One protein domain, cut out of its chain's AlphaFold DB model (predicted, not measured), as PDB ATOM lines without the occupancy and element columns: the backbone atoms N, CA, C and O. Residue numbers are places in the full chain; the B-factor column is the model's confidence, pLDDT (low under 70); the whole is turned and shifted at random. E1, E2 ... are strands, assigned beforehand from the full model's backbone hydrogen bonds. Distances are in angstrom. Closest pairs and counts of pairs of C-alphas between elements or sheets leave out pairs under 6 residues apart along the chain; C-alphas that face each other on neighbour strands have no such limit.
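What this domain is: This is residues 566 to 692 of the 944 residues of the protein "Cna B-type domain-containing protein" of Coprobacillus sp. AF33-1AC (UniProt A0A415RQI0). Two strongly twisted sheets of four strands lie face to face as an elongated sandwich, E3 E2 E8 E5 over E6 E7 E4 E9, with strands running roughly along the long axis. At one end of that axis the first and last strands, E1 and E10, pair as a small two-stranded sheet; the links 607 to 614 and 666 to 677 lie toward the other end. The printed part has 127 residues, with no named helix and ten strands, E1 to E10 in order along the chain, 85 residues in all; the class is all strand. The first sheet is mixed, the other two antiparallel. The whole is compact, with a radius of gyration of the C-alphas of 15.9 A, and spans 54 by 28 by 21 A.

Where its parts are: E1, residues 566 to 568, begins at C-alpha 566 (58.169, -12.128, -40.959) and runs on into E2, residues 570 to 580, 31.2 A long, at 61 degrees. E3, residues 583 to 594, is 30.3 A long and bends by 60 degrees at residue 587. E4 is residues 600 to 606 and E5 residues 615 to 622. E6, residues 627 to 638, 32.4 A long, ends at C-alpha 638 (18.136, -41.959, -36.043). E7, residues 641 to 651, is 32.0 A long, and E8, residues 657 to 665, is 25.8 A long. E9 is residues 678 to 685. E10, residues 689 to 692, ends at C-alpha 692 (60.991, -10.500, -35.430).

How they stand to each other: In the sandwich, two sheets face to face, the facing parts are 10.2 A centre to centre and the strands of the two sheets stand at 20 degrees. The hairpin E2 and E3 is antiparallel, with N 574 and O 590 2.8 A apart. E2 and E8 are parallel at 18 degrees, with N 575 and O 659 at 2.8 A. E8 and E5 are antiparallel, with N 622 and O 660 at 2.8 A. In the other sheet E6 and E7 form a hairpin, with N 629 and O 649 at 2.8 A. E7 and E4 are antiparallel, with N 602 and O 648 at 3.0 A, and so are E4 and E9, with N 603 and O 681 at 2.8 A. Between the sheets, the closest C-alphas of E3 and E9 are those of Val 594 and Tyr 685, 6.5 A apart. E1 and E10 are antiparallel, with N 566 and O 691 at 2.8 A.

The domain as a whole: The C-alphas farthest apart, of Asn 639 and Lys 692, are 56.3 A apart. The printed part has no cut. The link E8 to E9, 12 residues, is long. Mean pLDDT of the printed part is 73.6; residues 607 to 619, 624 to 626, 631 to 644 and 665 to 676 are under 70.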
ATOM      1  N   LEU A 566      58.343 -11.215 -39.838       84.81
ATOM      2  CA  LEU A 566      58.169 -12.128 -40.959       84.81
ATOM      3  C   LEU A 566      57.127 -13.178 -40.592       84.81
ATOM      4  O   LEU A 566      57.201 -13.814 -39.534       84.81
ATOM      5  N   LYS A 567      56.166 -13.363 -41.492       81.12
ATOM      6  CA  LYS A 567      55.136 -14.389 -41.386       81.12
ATOM      7  C   LYS A 567      55.713 -15.733 -41.836       81.12
ATOM      8  O   LYS A 567      56.095 -15.874 -42.994       81.12
ATOM      9  N   LYS A 568      55.800 -16.712 -40.932       82.31
ATOM     10  CA  LYS A 568      56.239 -18.084 -41.233       82.31
ATOM     11  C   LYS A 568      55.072 -19.056 -41.120       82.31
ATOM     12  O   LYS A 568      54.773 -19.584 -40.049       82.31
ATOM     13  N   GLY A 569      54.416 -19.263 -42.250       82.56
ATOM     14  CA  GLY A 569      53.194 -20.043 -42.385       82.56
ATOM     15  C   GLY A 569      52.296 -19.435 -43.455       82.56
ATOM     16  O   GLY A 569      52.686 -18.482 -44.129       82.56
ATOM     17  N   TYR A 570      51.081 -19.946 -43.560       83.75
ATOM     18  CA  TYR A 570      50.125 -19.612 -44.600       83.75
ATOM     19  C   TYR A 570      48.739 -19.350 -44.010       83.75
ATOM     20  O   TYR A 570      48.322 -20.010 -43.056       83.75
ATOM     21  N   ASP A 571      48.030 -18.366 -44.560       84.12
ATOM     22  CA  ASP A 571      46.613 -18.166 -44.266       84.12
ATOM     23  C   ASP A 571      45.800 -19.193 -45.045       84.12
ATOM     24  O   ASP A 571      45.842 -19.235 -46.276       84.12
ATOM     25  N   VAL A 572      45.047 -20.009 -44.318       84.69
ATOM     26  CA  VAL A 572      44.115 -20.972 -44.890       84.69
ATOM     27  C   VAL A 572      42.711 -20.531 -44.543       84.69
ATOM     28  O   VAL A 572      42.313 -20.500 -43.374       84.69
ATOM     29  N   LYS A 573      41.955 -20.175 -45.574       89.56
ATOM     30  CA  LYS A 573      40.553 -19.810 -45.448       89.56
ATOM     31  C   LYS A 573      39.692 -21.034 -45.712       89.56
ATOM     32  O   LYS A 573      39.759 -21.602 -46.795       89.56
ATOM     33  N   VAL A 574      38.857 -21.418 -44.756       87.25
ATOM     34  CA  VAL A 574      37.904 -22.520 -44.913       87.25
ATOM     35  C   VAL A 574      36.514 -21.938 -45.121       87.25
ATOM     36  O   VAL A 574      35.940 -21.336 -44.214       87.25
ATOM     37  N   LYS A 575      35.973 -22.114 -46.326       89.38
ATOM     38  CA  LYS A 575      34.624 -21.696 -46.704       89.38
ATOM     39  C   LYS A 575      33.704 -22.891 -46.809       89.38
ATOM     40  O   LYS A 575      33.993 -23.858 -47.511       89.38
ATOM     41  N   VAL A 576      32.534 -22.766 -46.202       85.81
ATOM     42  CA  VAL A 576      31.411 -23.663 -46.463       85.81
ATOM     43  C   VAL A 576      30.443 -22.947 -47.397       85.81
ATOM     44  O   VAL A 576      29.938 -21.867 -47.083       85.81
ATOM     45  N   LEU A 577      30.220 -23.541 -48.564       86.38
ATOM     46  CA  LEU A 577      29.319 -23.073 -49.608       86.38
ATOM     47  C   LEU A 577      28.090 -23.979 -49.643       86.38
ATOM     48  O   LEU A 577      28.210 -25.202 -49.647       86.38
ATOM     49  N   LEU A 578      26.906 -23.386 -49.717       81.00
ATOM     50  CA  LEU A 578      25.653 -24.098 -49.928       81.00
ATOM     51  C   LEU A 578      25.235 -23.955 -51.393       81.00
ATOM     52  O   LEU A 578      25.096 -22.835 -51.884       81.00
ATOM     53  N   LYS A 579      25.035 -25.079 -52.083       78.56
ATOM     54  CA  LYS A 579      24.545 -25.138 -53.461       78.56
ATOM     55  C   LYS A 579      23.032 -25.352 -53.469       78.56
ATOM     56  O   LYS A 579      22.543 -26.416 -53.090       78.56
ATOM     57  N   GLN A 580      22.292 -24.349 -53.929       74.38
ATOM     58  CA  GLN A 580      20.834 -24.384 -54.085       74.38
ATOM     59  C   GLN A 580      20.456 -23.822 -55.454       74.38
ATOM     60  O   GLN A 580      20.881 -22.727 -55.807       74.38
ATOM     61  N   ASN A 581      19.666 -24.562 -56.239       71.06
ATOM     62  CA  ASN A 581      19.249 -24.166 -57.596       71.06
ATOM     63  C   ASN A 581      20.423 -23.734 -58.505       71.06
ATOM     64  O   ASN A 581      20.302 -22.774 -59.258       71.06
ATOM     65  N   ASN A 582      21.566 -24.429 -58.417       72.12
ATOM     66  CA  ASN A 582      22.834 -24.092 -59.091       72.12
ATOM     67  C   ASN A 582      23.510 -22.773 -58.663       72.12
ATOM     68  O   ASN A 582      24.539 -22.417 -59.232       72.12
ATOM     69  N   THR A 583      23.019 -22.105 -57.623       75.12
ATOM     70  CA  THR A 583      23.681 -20.957 -56.993       75.12
ATOM     71  C   THR A 583      24.495 -21.418 -55.788       75.12
ATOM     72  O   THR A 583      24.014 -22.224 -54.990       75.12
ATOM     73  N   LEU A 584      25.725 -20.913 -55.651       82.06
ATOM     74  CA  LEU A 584      26.594 -21.146 -54.495       82.06
ATOM     75  C   LEU A 584      26.556 -19.936 -53.563       82.06
ATOM     76  O   LEU A 584      26.871 -18.825 -53.983       82.06
ATOM     77  N   THR A 585      26.233 -20.166 -52.294       79.94
ATOM     78  CA  THR A 585      26.189 -19.117 -51.269       79.94
ATOM     79  C   THR A 585      27.126 -19.476 -50.123       79.94
ATOM     80  O   THR A 585      27.042 -20.576 -49.581       79.94
ATOM     81  N   THR A 586      28.016 -18.567 -49.722       85.69
ATOM     82  CA  THR A 586      28.860 -18.768 -48.533       85.69
ATOM     83  C   THR A 586      28.012 -18.703 -47.268       85.69
ATOM     84  O   THR A 586      27.346 -17.702 -47.020       85.69
ATOM     85  N   VAL A 587      28.038 -19.772 -46.469       83.94
ATOM     86  CA  VAL A 587      27.260 -19.879 -45.221       83.94
ATOM     87  C   VAL A 587      28.129 -19.761 -43.970       83.94
ATOM     88  O   VAL A 587      27.670 -19.231 -42.959       83.94
ATOM     89  N   LYS A 588      29.390 -20.204 -44.038       85.88
ATOM     90  CA  LYS A 588      30.402 -20.037 -42.985       85.88
ATOM     91  C   LYS A 588      31.774 -19.809 -43.611       85.88
ATOM     92  O   LYS A 588      32.081 -20.384 -44.655       85.88
ATOM     93  N   GLU A 589      32.584 -18.989 -42.957       88.88
ATOM     94  CA  GLU A 589      33.976 -18.729 -43.318       88.88
ATOM     95  C   GLU A 589      34.800 -18.640 -42.034       88.88
ATOM     96  O   GLU A 589      34.432 -17.905 -41.124       88.88
ATOM     97  N   GLU A 590      35.914 -19.364 -41.985       86.50
ATOM     98  CA  GLU A 590      36.909 -19.264 -40.917       86.50
ATOM     99  C   GLU A 590      38.295 -19.066 -41.530       86.50
ATOM    100  O   GLU A 590      38.622 -19.660 -42.559       86.50
ATOM    101  N   ASN A 591      39.122 -18.235 -40.897       87.56
ATOM    102  CA  ASN A 591      40.493 -17.970 -41.333       87.56
ATOM    103  C   ASN A 591      41.466 -18.515 -40.290       87.56
ATOM    104  O   ASN A 591      41.396 -18.135 -39.120       87.56
ATOM    105  N   VAL A 592      42.388 -19.382 -40.708       87.69
ATOM    106  CA  VAL A 592      43.350 -20.026 -39.808       87.69
ATOM    107  C   VAL A 592      44.770 -19.818 -40.318       87.69
ATOM    108  O   VAL A 592      45.059 -20.057 -41.486       87.69
ATOM    109  N   PHE A 593      45.674 -19.386 -39.436       87.44
ATOM    110  CA  PHE A 593      47.087 -19.206 -39.765       87.44
ATOM    111  C   PHE A 593      47.886 -20.465 -39.413       87.44
ATOM    112  O   PHE A 593      48.136 -20.749 -38.236       87.44
ATOM    113  N   VAL A 594      48.278 -21.218 -40.439       86.38
ATOM    114  CA  VAL A 594      48.869 -22.554 -40.311       86.38
ATOM    115  C   VAL A 594      50.354 -22.516 -40.660       86.38
ATOM    116  O   VAL A 594      50.781 -21.804 -41.562       86.38
ATOM    117  N   LYS A 595      51.172 -23.284 -39.950       88.81
ATOM    118  CA  LYS A 595      52.605 -23.440 -40.214       88.81
ATOM    119  C   LYS A 595      52.858 -24.032 -41.608       88.81
ATOM    120  O   LYS A 595      52.058 -24.812 -42.117       88.81
ATOM    121  N   GLU A 596      53.996 -23.694 -42.215       84.75
ATOM    122  CA  GLU A 596      54.442 -24.311 -43.472       84.75
ATOM    123  C   GLU A 596      54.562 -25.835 -43.319       84.75
ATOM    124  O   GLU A 596      55.151 -26.325 -42.353       84.75
ATOM    125  N   LYS A 597      53.982 -26.579 -44.273       85.12
ATOM    126  CA  LYS A 597      53.804 -28.043 -44.228       85.12
ATOM    127  C   LYS A 597      53.050 -28.536 -42.981       85.12
ATOM    128  O   LYS A 597      53.116 -29.714 -42.639       85.12
ATOM    129  N   GLY A 598      52.343 -27.634 -42.304       85.62
ATOM    130  CA  GLY A 598      51.534 -27.919 -41.132       85.62
ATOM    131  C   GLY A 598      50.194 -28.554 -41.484       85.62
ATOM    132  O   GLY A 598      49.870 -28.804 -42.652       85.62
ATOM    133  N   LYS A 599      49.420 -28.826 -40.438       89.12
ATOM    134  CA  LYS A 599      48.116 -29.479 -40.508       89.12
ATOM    135  C   LYS A 599      47.013 -28.561 -40.010       89.12
ATOM    136  O   LYS A 599      47.206 -27.805 -39.061       89.12
ATOM    137  N   LEU A 600      45.835 -28.696 -40.606       89.31
ATOM    138  CA  LEU A 600      44.602 -28.046 -40.173       89.31
ATOM    139  C   LEU A 600      43.487 -29.091 -40.088       89.31
ATOM    140  O   LEU A 600      43.131 -29.697 -41.094       89.31
ATOM    141  N   CYS A 601      42.947 -29.304 -38.889       88.25
ATOM    142  CA  CYS A 601      41.814 -30.186 -38.623       88.25
ATOM    143  C   CYS A 601      40.571 -29.357 -38.303       88.25
ATOM    144  O   CYS A 601      40.583 -28.509 -37.405       88.25
ATOM    145  N   PHE A 602      39.476 -29.639 -38.994       86.94
ATOM    146  CA  PHE A 602      38.191 -28.998 -38.752       86.94
ATOM    147  C   PHE A 602      37.044 -29.975 -38.978       86.94
ATOM    148  O   PHE A 602      37.160 -30.994 -39.662       86.94
ATOM    149  N   GLN A 603      35.919 -29.653 -38.367       85.94
ATOM    150  CA  GLN A 603      34.677 -30.382 -38.484       85.94
ATOM    151  C   GLN A 603      33.655 -29.504 -39.177       85.94
ATOM    152  O   GLN A 603      33.532 -28.322 -38.851       85.94
ATOM    153  N   VAL A 604      32.911 -30.105 -40.096       80.69
ATOM    154  CA  VAL A 604      31.670 -29.520 -40.591       80.69
ATOM    155  C   VAL A 604      30.530 -30.457 -40.231       80.69
ATOM    156  O   VAL A 604      30.595 -31.657 -40.514       80.69
ATOM    157  N   ASP A 605      29.517 -29.925 -39.559       76.69
ATOM    158  CA  ASP A 605      28.303 -30.644 -39.185       76.69
ATOM    159  C   ASP A 605      27.056 -29.831 -39.523       76.69
ATOM    160  O   ASP A 605      27.074 -28.600 -39.584       76.69
ATOM    161  N   SER A 606      25.961 -30.544 -39.774       70.62
ATOM    162  CA  SER A 606      24.668 -29.950 -40.087       70.62
ATOM    163  C   SER A 606      23.618 -30.435 -39.097       70.62
ATOM    164  O   SER A 606      23.262 -31.614 -39.099       70.62
ATOM    165  N   ARG A 607      23.074 -29.534 -38.279       65.44
ATOM    166  CA  ARG A 607      22.097 -29.859 -37.229       65.44
ATOM    167  C   ARG A 607      20.696 -29.384 -37.597       65.44
ATOM    168  O   ARG A 607      20.086 -28.608 -36.869       65.44
ATOM    169  N   ALA A 608      20.156 -29.856 -38.717       56.69
ATOM    170  CA  ALA A 608      18.773 -29.552 -39.078       56.69
ATOM    171  C   ALA A 608      17.800 -30.417 -38.246       56.69
ATOM    172  O   ALA A 608      17.814 -31.643 -38.341       56.69
ATOM    173  N   ARG A 609      16.933 -29.793 -37.433       52.31
ATOM    174  CA  ARG A 609      15.898 -30.472 -36.609       52.31
ATOM    175  C   ARG A 609      14.544 -30.630 -37.315       52.31
ATOM    176  O   ARG A 609      13.497 -30.635 -36.669       52.31
ATOM    177  N   TYR A 610      14.546 -30.700 -38.639       53.22
ATOM    178  CA  TYR A 610      13.316 -30.703 -39.425       53.22
ATOM    179  C   TYR A 610      13.121 -32.052 -40.110       53.22
ATOM    180  O   TYR A 610      13.987 -32.518 -40.853       53.22
ATOM    181  N   GLN A 611      11.958 -32.666 -39.876       48.16
ATOM    182  CA  GLN A 611      11.541 -33.871 -40.582       48.16
ATOM    183  C   GLN A 611      11.514 -33.582 -42.092       48.16
ATOM    184  O   GLN A 611      10.858 -32.640 -42.530       48.16
ATOM    185  N   ASN A 612      12.220 -34.414 -42.862       49.12
ATOM    186  CA  ASN A 612      12.316 -34.441 -44.331       49.12
ATOM    187  C   ASN A 612      13.390 -33.579 -45.021       49.12
ATOM    188  O   ASN A 612      13.424 -33.589 -46.244       49.12
ATOM    189  N   LEU A 613      14.310 -32.901 -44.326       51.16
ATOM    190  CA  LEU A 613      15.390 -32.144 -44.988       51.16
ATOM    191  C   LEU A 613      16.633 -33.011 -45.276       51.16
ATOM    192  O   LEU A 613      17.349 -33.420 -44.366       51.16
ATOM    193  N   TYR A 614      16.900 -33.273 -46.561       54.25
ATOM    194  CA  TYR A 614      18.041 -34.071 -47.024       54.25
ATOM    195  C   TYR A 614      19.221 -33.171 -47.414       54.25
ATOM    196  O   TYR A 614      19.299 -32.671 -48.541       54.25
ATOM    197  N   ILE A 615      20.171 -32.984 -46.499       55.47
ATOM    198  CA  ILE A 615      21.525 -32.584 -46.889       55.47
ATOM    199  C   ILE A 615      22.195 -33.831 -47.467       55.47
ATOM    200  O   ILE A 615      22.429 -34.806 -46.761       55.47
ATOM    201  N   THR A 616      22.461 -33.815 -48.772       51.69
ATOM    202  CA  THR A 616      22.923 -35.000 -49.528       51.69
ATOM    203  C   THR A 616      24.388 -35.372 -49.265       51.69
ATOM    204  O   THR A 616      24.843 -36.429 -49.692       51.69
ATOM    205  N   GLY A 617      25.113 -34.530 -48.523       59.47
ATOM    206  CA  GLY A 617      26.527 -34.683 -48.191       59.47
ATOM    207  C   GLY A 617      27.386 -33.545 -48.751       59.47
ATOM    208  O   GLY A 617      26.882 -32.597 -49.356       59.47
ATOM    209  N   ILE A 618      28.701 -33.642 -48.528       67.12
ATOM    210  CA  ILE A 618      29.690 -32.765 -49.169       67.12
ATOM    211  C   ILE A 618      29.851 -33.229 -50.620       67.12
ATOM    212  O   ILE A 618      30.334 -34.333 -50.861       67.12
ATOM    213  N   GLU A 619      29.454 -32.386 -51.570       66.38
ATOM    214  CA  GLU A 619      29.566 -32.637 -53.013       66.38
ATOM    215  C   GLU A 619      31.020 -32.533 -53.476       66.38
ATOM    216  O   GLU A 619      31.479 -33.314 -54.308       66.38
ATOM    217  N   LYS A 620      31.750 -31.547 -52.948       70.12
ATOM    218  CA  LYS A 620      33.120 -31.264 -53.363       70.12
ATOM    219  C   LYS A 620      33.888 -30.554 -52.263       70.12
ATOM    220  O   LYS A 620      33.365 -29.637 -51.633       70.12
ATOM    221  N   ILE A 621      35.145 -30.950 -52.095       72.81
ATOM    222  CA  ILE A 621      36.145 -30.167 -51.373       72.81
ATOM    223  C   ILE A 621      37.152 -29.704 -52.414       72.81
ATOM    224  O   ILE A 621      37.759 -30.526 -53.102       72.81
ATOM    225  N   LYS A 622      37.290 -28.394 -52.574       75.06
ATOM    226  CA  LYS A 622      38.308 -27.795 -53.428       75.06
ATOM    227  C   LYS A 622      39.378 -27.215 -52.521       75.06
ATOM    228  O   LYS A 622      39.082 -26.374 -51.686       75.06
ATOM    229  N   CYS A 623      40.594 -27.704 -52.681       70.94
ATOM    230  CA  CYS A 623      41.785 -27.245 -51.987       70.94
ATOM    231  C   CYS A 623      42.845 -27.106 -53.077       70.94
ATOM    232  O   CYS A 623      43.032 -28.056 -53.847       70.94
ATOM    233  N   ASN A 624      43.447 -25.931 -53.236       69.94
ATOM    234  CA  ASN A 624      44.437 -25.723 -54.293       69.94
ATOM    235  C   ASN A 624      45.843 -26.107 -53.814       69.94
ATOM    236  O   ASN A 624      46.713 -26.335 -54.652       69.94
ATOM    237  N   GLN A 625      46.073 -26.165 -52.497       65.94
ATOM    238  CA  GLN A 625      47.366 -26.395 -51.858       65.94
ATOM    239  C   GLN A 625      47.230 -27.354 -50.663       65.94
ATOM    240  O   GLN A 625      46.467 -27.129 -49.731       65.94
ATOM    241  N   GLY A 626      48.044 -28.409 -50.641       68.25
ATOM    242  CA  GLY A 626      47.997 -29.437 -49.598       68.25
ATOM    243  C   GLY A 626      47.049 -30.594 -49.923       68.25
ATOM    244  O   GLY A 626      46.370 -30.619 -50.948       68.25
ATOM    245  N   THR A 627      47.041 -31.605 -49.058       74.75
ATOM    246  CA  THR A 627      46.289 -32.850 -49.266       74.75
ATOM    247  C   THR A 627      45.133 -32.937 -48.282       74.75
ATOM    248  O   THR A 627      45.351 -32.963 -47.070       74.75
ATOM    249  N   VAL A 628      43.906 -33.011 -48.803       76.81
ATOM    250  CA  VAL A 628      42.700 -33.222 -47.995       76.81
ATOM    251  C   VAL A 628      42.575 -34.703 -47.651       76.81
ATOM    252  O   VAL A 628      42.574 -35.562 -48.532       76.81
ATOM    253  N   VAL A 629      42.435 -35.000 -46.365       77.44
ATOM    254  CA  VAL A 629      42.203 -36.337 -45.827       77.44
ATOM    255  C   VAL A 629      40.918 -36.313 -45.009       77.44
ATOM    256  O   VAL A 629      40.785 -35.564 -44.040       77.44
ATOM    257  N   GLU A 630      39.964 -37.162 -45.376       74.12
ATOM    258  CA  GLU A 630      38.764 -37.390 -44.575       74.12
ATOM    259  C   GLU A 630      39.097 -38.379 -43.451       74.12
ATOM    260  O   GLU A 630      39.459 -39.526 -43.709       74.12
ATOM    261  N   LYS A 631      39.032 -37.931 -42.191       67.06
ATOM    262  CA  LYS A 631      39.438 -38.755 -41.038       67.06
ATOM    263  C   LYS A 631      38.327 -39.655 -40.510       67.06
ATOM    264  O   LYS A 631      38.620 -40.716 -39.966       67.06
ATOM    265  N   ARG A 632      37.070 -39.212 -40.605       62.97
ATOM    266  CA  ARG A 632      35.889 -39.964 -40.157       62.97
ATOM    267  C   ARG A 632      34.616 -39.355 -40.746       62.97
ATOM    268  O   ARG A 632      34.415 -38.145 -40.621       62.97
ATOM    269  N   SER A 633      33.766 -40.205 -41.318       54.31
ATOM    270  CA  SER A 633      32.380 -39.899 -41.687       54.31
ATOM    271  C   SER A 633      31.480 -40.741 -40.794       54.31
ATOM    272  O   SER A 633      31.461 -41.964 -40.925       54.31
ATOM    273  N   ASP A 634      30.774 -40.112 -39.860       54.62
ATOM    274  CA  ASP A 634      29.763 -40.810 -39.070       54.62
ATOM    275  C   ASP A 634      28.403 -40.514 -39.717       54.62
ATOM    276  O   ASP A 634      27.941 -39.377 -39.715       54.62
ATOM    277  N   HIS A 635      27.764 -41.525 -40.305       50.69
ATOM    278  CA  HIS A 635      26.363 -41.452 -40.732       50.69
ATOM    279  C   HIS A 635      25.515 -42.142 -39.667       50.69
ATOM    280  O   HIS A 635      25.393 -43.365 -39.664       50.69
ATOM    281  N   HIS A 636      24.965 -41.378 -38.726       46.50
ATOM    282  CA  HIS A 636      24.009 -41.922 -37.762       46.50
ATOM    283  C   HIS A 636      22.587 -41.671 -38.266       46.50
ATOM    284  O   HIS A 636      22.099 -40.546 -38.232       46.50
ATOM    285  N   GLN A 637      21.915 -42.730 -38.728       44.25
ATOM    286  CA  GLN A 637      20.475 -42.702 -38.972       44.25
ATOM    287  C   GLN A 637      19.745 -42.910 -37.644       44.25
ATOM    288  O   GLN A 637      19.727 -44.016 -37.107       44.25
ATOM    289  N   TRP A 638      19.137 -41.853 -37.107       39.19
ATOM    290  CA  TRP A 638      18.136 -41.959 -36.043       39.19
ATOM    291  C   TRP A 638      16.801 -41.459 -36.591       39.19
ATOM    292  O   TRP A 638      16.724 -40.342 -37.095       39.19
ATOM    293  N   ASN A 639      15.771 -42.310 -36.512       41.62
ATOM    294  CA  ASN A 639      14.372 -42.089 -36.903       41.62
ATOM    295  C   ASN A 639      13.973 -40.609 -37.106       41.62
ATOM    296  O   ASN A 639      13.449 -39.981 -36.188       41.62
ATOM    297  N   THR A 640      14.137 -40.106 -38.340       45.25
ATOM    298  CA  THR A 640      13.764 -38.772 -38.883       45.25
ATOM    299  C   THR A 640      14.797 -37.626 -38.871       45.25
ATOM    300  O   THR A 640      14.449 -36.537 -39.322       45.25
ATOM    301  N   HIS A 641      16.060 -37.840 -38.472       45.59
ATOM    302  CA  HIS A 641      17.123 -36.813 -38.520       45.59
ATOM    303  C   HIS A 641      18.414 -37.341 -39.180       45.59
ATOM    304  O   HIS A 641      18.905 -38.404 -38.803       45.59
ATOM    305  N   TYR A 642      18.972 -36.599 -40.147       51.19
ATOM    306  CA  TYR A 642      20.276 -36.882 -40.768       51.19
ATOM    307  C   TYR A 642      21.300 -35.844 -40.285       51.19
ATOM    308  O   TYR A 642      21.235 -34.682 -40.679       51.19
ATOM    309  N   ASP A 643      22.236 -36.253 -39.425       54.47
ATOM    310  CA  ASP A 643      23.384 -35.426 -39.030       54.47
ATOM    311  C   ASP A 643      24.572 -35.798 -39.931       54.47
ATOM    312  O   ASP A 643      25.145 -36.885 -39.815       54.47
ATOM    313  N   ALA A 644      24.896 -34.938 -40.902       61.41
ATOM    314  CA  ALA A 644      26.028 -35.133 -41.800       61.41
ATOM    315  C   ALA A 644      27.275 -34.475 -41.197       61.41
ATOM    316  O   ALA A 644      27.634 -33.346 -41.538       61.41
ATOM    317  N   ARG A 645      27.942 -35.196 -40.292       70.94
ATOM    318  CA  ARG A 645      29.200 -34.765 -39.677       70.94
ATOM    319  C   ARG A 645      30.399 -35.324 -40.434       70.94
ATOM    320  O   ARG A 645      30.560 -36.541 -40.540       70.94
ATOM    321  N   LYS A 646      31.295 -34.438 -40.875       74.94
ATOM    322  CA  LYS A 646      32.585 -34.812 -41.466       74.94
ATOM    323  C   LYS A 646      33.745 -34.145 -40.740       74.94
ATOM    324  O   LYS A 646      33.771 -32.929 -40.569       74.94
ATOM    325  N   ASN A 647      34.715 -34.963 -40.334       81.75
ATOM    326  CA  ASN A 647      36.001 -34.498 -39.821       81.75
ATOM    327  C   ASN A 647      37.022 -34.507 -40.958       81.75
ATOM    328  O   ASN A 647      37.331 -35.567 -41.517       81.75
ATOM    329  N   LEU A 648      37.551 -33.333 -41.272       84.44
ATOM    330  CA  LEU A 648      38.461 -33.101 -42.382       84.44
ATOM    331  C   LEU A 648      39.816 -32.643 -41.844       84.44
ATOM    332  O   LEU A 648      39.901 -31.855 -40.902       84.44
ATOM    333  N   GLU A 649      40.881 -33.160 -42.442       86.75
ATOM    334  CA  GLU A 649      42.246 -32.709 -42.208       86.75
ATOM    335  C   GLU A 649      42.865 -32.267 -43.526       86.75
ATOM    336  O   GLU A 649      42.733 -32.946 -44.541       86.75
ATOM    337  N   ILE A 650      43.593 -31.160 -43.497       85.88
ATOM    338  CA  ILE A 650      44.453 -30.731 -44.594       85.88
ATOM    339  C   ILE A 650      45.888 -30.849 -44.109       85.88
ATOM    340  O   ILE A 650      46.237 -30.281 -43.072       85.88
ATOM    341  N   LYS A 651      46.699 -31.624 -44.830       85.12
ATOM    342  CA  LYS A 651      48.133 -31.808 -44.573       85.12
ATOM    343  C   LYS A 651      48.967 -31.090 -45.623       85.12
ATOM    344  O   LYS A 651      48.484 -30.825 -46.722       85.12
ATOM    345  N   ASP A 652      50.239 -30.879 -45.297       82.31
ATOM    346  CA  ASP A 652      51.259 -30.413 -46.237       82.31
ATOM    347  C   ASP A 652      50.878 -29.087 -46.905       82.31
ATOM    348  O   ASP A 652      51.030 -28.914 -48.112       82.31
ATOM    349  N   ILE A 653      50.362 -28.142 -46.114       81.88
ATOM    350  CA  ILE A 653      49.977 -26.816 -46.604       81.88
ATOM    351  C   ILE A 653      51.242 -26.067 -47.046       81.88
ATOM    352  O   ILE A 653      52.128 -25.776 -46.239       81.88
ATOM    353  N   GLN A 654      51.338 -25.790 -48.346       78.81
ATOM    354  CA  GLN A 654      52.528 -25.230 -49.004       78.81
ATOM    355  C   GLN A 654      52.348 -23.783 -49.480       78.81
ATOM    356  O   GLN A 654      53.287 -23.193 -50.006       78.81
ATOM    357  N   GLY A 655      51.167 -23.202 -49.280       80.75
ATOM    358  CA  GLY A 655      50.847 -21.842 -49.687       80.75
ATOM    359  C   GLY A 655      49.578 -21.344 -49.008       80.75
ATOM    360  O   GLY A 655      48.843 -22.134 -48.414       80.75
ATOM    361  N   ASN A 656      49.323 -20.036 -49.108       81.12
ATOM    362  CA  ASN A 656      48.012 -19.484 -48.766       81.12
ATOM    363  C   ASN A 656      46.959 -20.180 -49.624       81.12
ATOM    364  O   ASN A 656      47.168 -20.341 -50.830       81.12
ATOM    365  N   ASP A 657      45.844 -20.575 -49.022       79.44
ATOM    366  CA  ASP A 657      44.822 -21.315 -49.750       79.44
ATOM    367  C   ASP A 657      43.411 -20.970 -49.298       79.44
ATOM    368  O   ASP A 657      43.164 -20.520 -48.176       79.44
ATOM    369  N   GLU A 658      42.477 -21.211 -50.205       85.56
ATOM    370  CA  GLU A 658      41.054 -21.160 -49.950       85.56
ATOM    371  C   GLU A 658      40.463 -22.548 -50.179       85.56
ATOM    372  O   GLU A 658      40.453 -23.082 -51.290       85.56
ATOM    373  N   VAL A 659      39.973 -23.124 -49.090       82.75
ATOM    374  CA  VAL A 659      39.357 -24.438 -49.039       82.75
ATOM    375  C   VAL A 659      37.856 -24.244 -49.143       82.75
ATOM    376  O   VAL A 659      37.224 -23.743 -48.215       82.75
ATOM    377  N   GLU A 660      37.272 -24.655 -50.260       86.94
ATOM    378  CA  GLU A 660      35.828 -24.586 -50.474       86.94
ATOM    379  C   GLU A 660      35.192 -25.949 -50.220       86.94
ATOM    380  O   GLU A 660      35.559 -26.952 -50.835       86.94
ATOM    381  N   ILE A 661      34.196 -25.976 -49.342       83.56
ATOM    382  CA  ILE A 661      33.414 -27.161 -49.003       83.56
ATOM    383  C   ILE A 661      31.996 -26.927 -49.495       83.56
ATOM    384  O   ILE A 661      31.278 -26.096 -48.943       83.56
ATOM    385  N   ILE A 662      31.593 -27.647 -50.537       83.00
ATOM    386  CA  ILE A 662      30.289 -27.467 -51.174       83.00
ATOM    387  C   ILE A 662      29.301 -28.485 -50.611       83.00
ATOM    388  O   ILE A 662      29.478 -29.692 -50.780       83.00
ATOM    389  N   TYR A 663      28.243 -27.989 -49.978       77.81
ATOM    390  CA  TYR A 663      27.085 -28.762 -49.546       77.81
ATOM    391  C   TYR A 663      25.972 -28.684 -50.583       77.81
ATOM    392  O   TYR A 663      25.582 -27.591 -50.991       77.81
ATOM    393  N   SER A 664      25.422 -29.840 -50.956       70.12
ATOM    394  CA  SER A 664      24.275 -29.934 -51.863       70.12
ATOM    395  C   SER A 664      23.003 -30.360 -51.134       70.12
ATOM    396  O   SER A 664      23.020 -31.203 -50.229       70.12
ATOM    397  N   VAL A 665      21.878 -29.791 -51.560       66.75
ATOM    398  CA  VAL A 665      20.539 -30.061 -51.019       66.75
ATOM    399  C   VAL A 665      19.729 -30.843 -52.050       66.75
ATOM    400  O   VAL A 665      19.822 -30.548 -53.243       66.75
ATOM    401  N   SER A 666      18.934 -31.828 -51.618       58.31
ATOM    402  CA  SER A 666      18.113 -32.620 -52.546       58.31
ATOM    403  C   SER A 666      17.165 -31.743 -53.380       58.31
ATOM    404  O   SER A 666      16.492 -30.868 -52.822       58.31
ATOM    405  N   PRO A 667      17.037 -31.997 -54.697       53.62
ATOM    406  CA  PRO A 667      16.065 -31.311 -55.541       53.62
ATOM    407  C   PRO A 667      14.643 -31.646 -55.075       53.62
ATOM    408  O   PRO A 667      14.255 -32.810 -55.077       53.62
ATOM    409  N   GLY A 668      13.868 -30.638 -54.659       53.28
ATOM    410  CA  GLY A 668      12.452 -30.808 -54.296       53.28
ATOM    411  C   GLY A 668      12.012 -30.190 -52.965       53.28
ATOM    412  O   GLY A 668      10.820 -30.199 -52.677       53.28
ATOM    413  N   ILE A 669      12.923 -29.618 -52.168       53.69
ATOM    414  CA  ILE A 669      12.585 -28.961 -50.892       53.69
ATOM    415  C   ILE A 669      13.024 -27.497 -50.957       53.69
ATOM    416  O   ILE A 669      14.184 -27.168 -50.737       53.69
ATOM    417  N   GLN A 670      12.085 -26.620 -51.320       51.06
ATOM    418  CA  GLN A 670      12.318 -25.184 -51.529       51.06
ATOM    419  C   GLN A 670      12.103 -24.317 -50.275       51.06
ATOM    420  O   GLN A 670      12.199 -23.096 -50.358       51.06
ATOM    421  N   SER A 671      11.856 -24.907 -49.105       48.62
ATOM    422  CA  SER A 671      11.650 -24.153 -47.864       48.62
ATOM    423  C   SER A 671      12.697 -24.502 -46.801       48.62
ATOM    424  O   SER A 671      12.735 -25.623 -46.300       48.62
ATOM    425  N   SER A 672      13.503 -23.490 -46.456       53.50
ATOM    426  CA  SER A 672      14.209 -23.299 -45.178       53.50
ATOM    427  C   SER A 672      15.306 -24.297 -44.768       53.50
ATOM    428  O   SER A 672      15.179 -24.956 -43.739       53.50
ATOM    429  N   ILE A 673      16.450 -24.315 -45.465       59.09
ATOM    430  CA  ILE A 673      17.718 -24.534 -44.739       59.09
ATOM    431  C   ILE A 673      18.135 -23.190 -44.163       59.09
ATOM    432  O   ILE A 673      18.374 -22.248 -44.919       59.09
ATOM    433  N   ASN A 674      18.208 -23.095 -42.838       62.75
ATOM    434  CA  ASN A 674      18.801 -21.943 -42.186       62.75
ATOM    435  C   ASN A 674      20.334 -22.084 -42.267       62.75
ATOM    436  O   ASN A 674      20.866 -23.076 -41.771       62.75
ATOM    437  N   PRO A 675      21.072 -21.119 -42.846       66.56
ATOM    438  CA  PRO A 675      22.538 -21.135 -42.856       66.56
ATOM    439  C   PRO A 675      23.180 -21.303 -41.468       66.56
ATOM    440  O   PRO A 675      24.327 -21.733 -41.373       66.56
ATOM    441  N   GLN A 676      22.453 -20.977 -40.391       69.00
ATOM    442  CA  GLN A 676      22.897 -21.183 -39.008       69.00
ATOM    443  C   GLN A 676      22.948 -22.654 -38.574       69.00
ATOM    444  O   GLN A 676      23.645 -22.956 -37.610       69.00
ATOM    445  N   ASP A 677      22.256 -23.557 -39.276       71.62
ATOM    446  CA  ASP A 677      22.234 -24.992 -38.960       71.62
ATOM    447  C   ASP A 677      23.488 -25.720 -39.475       71.62
ATOM    448  O   ASP A 677      23.689 -26.897 -39.169       71.62
ATOM    449  N   ILE A 678      24.325 -25.037 -40.263       77.00
ATOM    450  CA  ILE A 678      25.629 -25.518 -40.717       77.00
ATOM    451  C   ILE A 678      26.697 -24.916 -39.808       77.00
ATOM    452  O   ILE A 678      26.856 -23.694 -39.709       77.00
ATOM    453  N   HIS A 679      27.462 -25.785 -39.164       79.56
ATOM    454  CA  HIS A 679      28.528 -25.406 -38.257       79.56
ATOM    455  C   HIS A 679      29.878 -25.795 -38.850       79.56
ATOM    456  O   HIS A 679      30.065 -26.906 -39.336       79.56
ATOM    457  N   LEU A 680      30.821 -24.858 -38.794       86.12
ATOM    458  CA  LEU A 680      32.232 -25.087 -39.065       86.12
ATOM    459  C   LEU A 680      32.968 -24.903 -37.742       86.12
ATOM    460  O   LEU A 680      32.878 -23.845 -37.126       86.12
ATOM    461  N   THR A 681      33.669 -25.941 -37.298       87.31
ATOM    462  CA  THR A 681      34.425 -25.926 -36.044       87.31
ATOM    463  C   THR A 681      35.878 -26.262 -36.331       87.31
ATOM    464  O   THR A 681      36.186 -27.375 -36.757       87.31
ATOM    465  N   ILE A 682      36.792 -25.328 -36.065       88.19
ATOM    466  CA  ILE A 682      38.229 -25.617 -36.089       88.19
ATOM    467  C   ILE A 682      38.564 -26.477 -34.869       88.19
ATOM    468  O   ILE A 682      38.310 -26.079 -33.736       88.19
ATOM    469  N   GLN A 683      39.106 -27.673 -35.096       88.75
ATOM    470  CA  GLN A 683      39.424 -28.619 -34.023       88.75
ATOM    471  C   GLN A 683      40.845 -28.412 -33.505       88.75
ATOM    472  O   GLN A 683      41.065 -28.305 -32.302       88.75
ATOM    473  N   SER A 684      41.816 -28.377 -34.415       90.06
ATOM    474  CA  SER A 684      43.230 -28.179 -34.096       90.06
ATOM    475  C   SER A 684      44.010 -27.789 -35.345       90.06
ATOM    476  O   SER A 684      43.589 -28.074 -36.466       90.06
ATOM    477  N   TYR A 685      45.153 -27.133 -35.168       90.81
ATOM    478  CA  TYR A 685      46.051 -26.801 -36.267       90.81
ATOM    479  C   TYR A 685      47.476 -26.570 -35.766       90.81
ATOM    480  O   TYR A 685      47.686 -26.179 -34.616       90.81
ATOM    481  N   ASP A 686      48.449 -26.793 -36.645       89.81
ATOM    482  CA  ASP A 686      49.835 -26.405 -36.401       89.81
ATOM    483  C   ASP A 686      49.935 -24.888 -36.583       89.81
ATOM    484  O   ASP A 686      49.961 -24.393 -37.708       89.81
ATOM    485  N   GLN A 687      49.930 -24.134 -35.486       87.25
ATOM    486  CA  GLN A 687      49.890 -22.672 -35.528       87.25
ATOM    487  C   GLN A 687      51.125 -22.086 -36.228       87.25
ATOM    488  O   GLN A 687      52.264 -22.440 -35.915       87.25
ATOM    489  N   GLY A 688      50.894 -21.179 -37.180       82.88
ATOM    490  CA  GLY A 688      51.965 -20.433 -37.837       82.88
ATOM    491  C   GLY A 688      52.703 -19.501 -36.869       82.88
ATOM    492  O   GLY A 688      52.162 -19.066 -35.851       82.88
ATOM    493  N   GLU A 689      53.946 -19.162 -37.202       83.62
ATOM    494  CA  GLU A 689      54.824 -18.361 -36.344       83.62
ATOM    495  C   GLU A 689      55.076 -16.967 -36.939       83.62
ATOM    496  O   GLU A 689      55.171 -16.788 -38.155       83.62
ATOM    497  N   TYR A 690      55.239 -15.973 -36.065       81.56
ATOM    498  CA  TYR A 690      55.721 -14.639 -36.428       81.56
ATOM    499  C   TYR A 690      57.126 -14.458 -35.860       81.56
ATOM    500  O   TYR A 690      57.319 -14.576 -34.651       81.56
ATOM    501  N   GLN A 691      58.109 -14.153 -36.706       84.00
ATOM    502  CA  GLN A 691      59.496 -13.947 -36.271       84.00
ATOM    503  C   GLN A 691      59.905 -12.486 -36.419       84.00
ATOM    504  O   GLN A 691      59.690 -11.910 -37.483       84.00
ATOM    505  N   LYS A 692      60.512 -11.891 -35.379       87.69
ATOM    506  CA  LYS A 692      60.991 -10.500 -35.430       87.69
ATOM    507  C   LYS A 692      62.005 -10.333 -36.566       87.69
ATOM    508  O   LYS A 692      62.957 -11.101 -36.684       87.69
TER     509      LYS A 692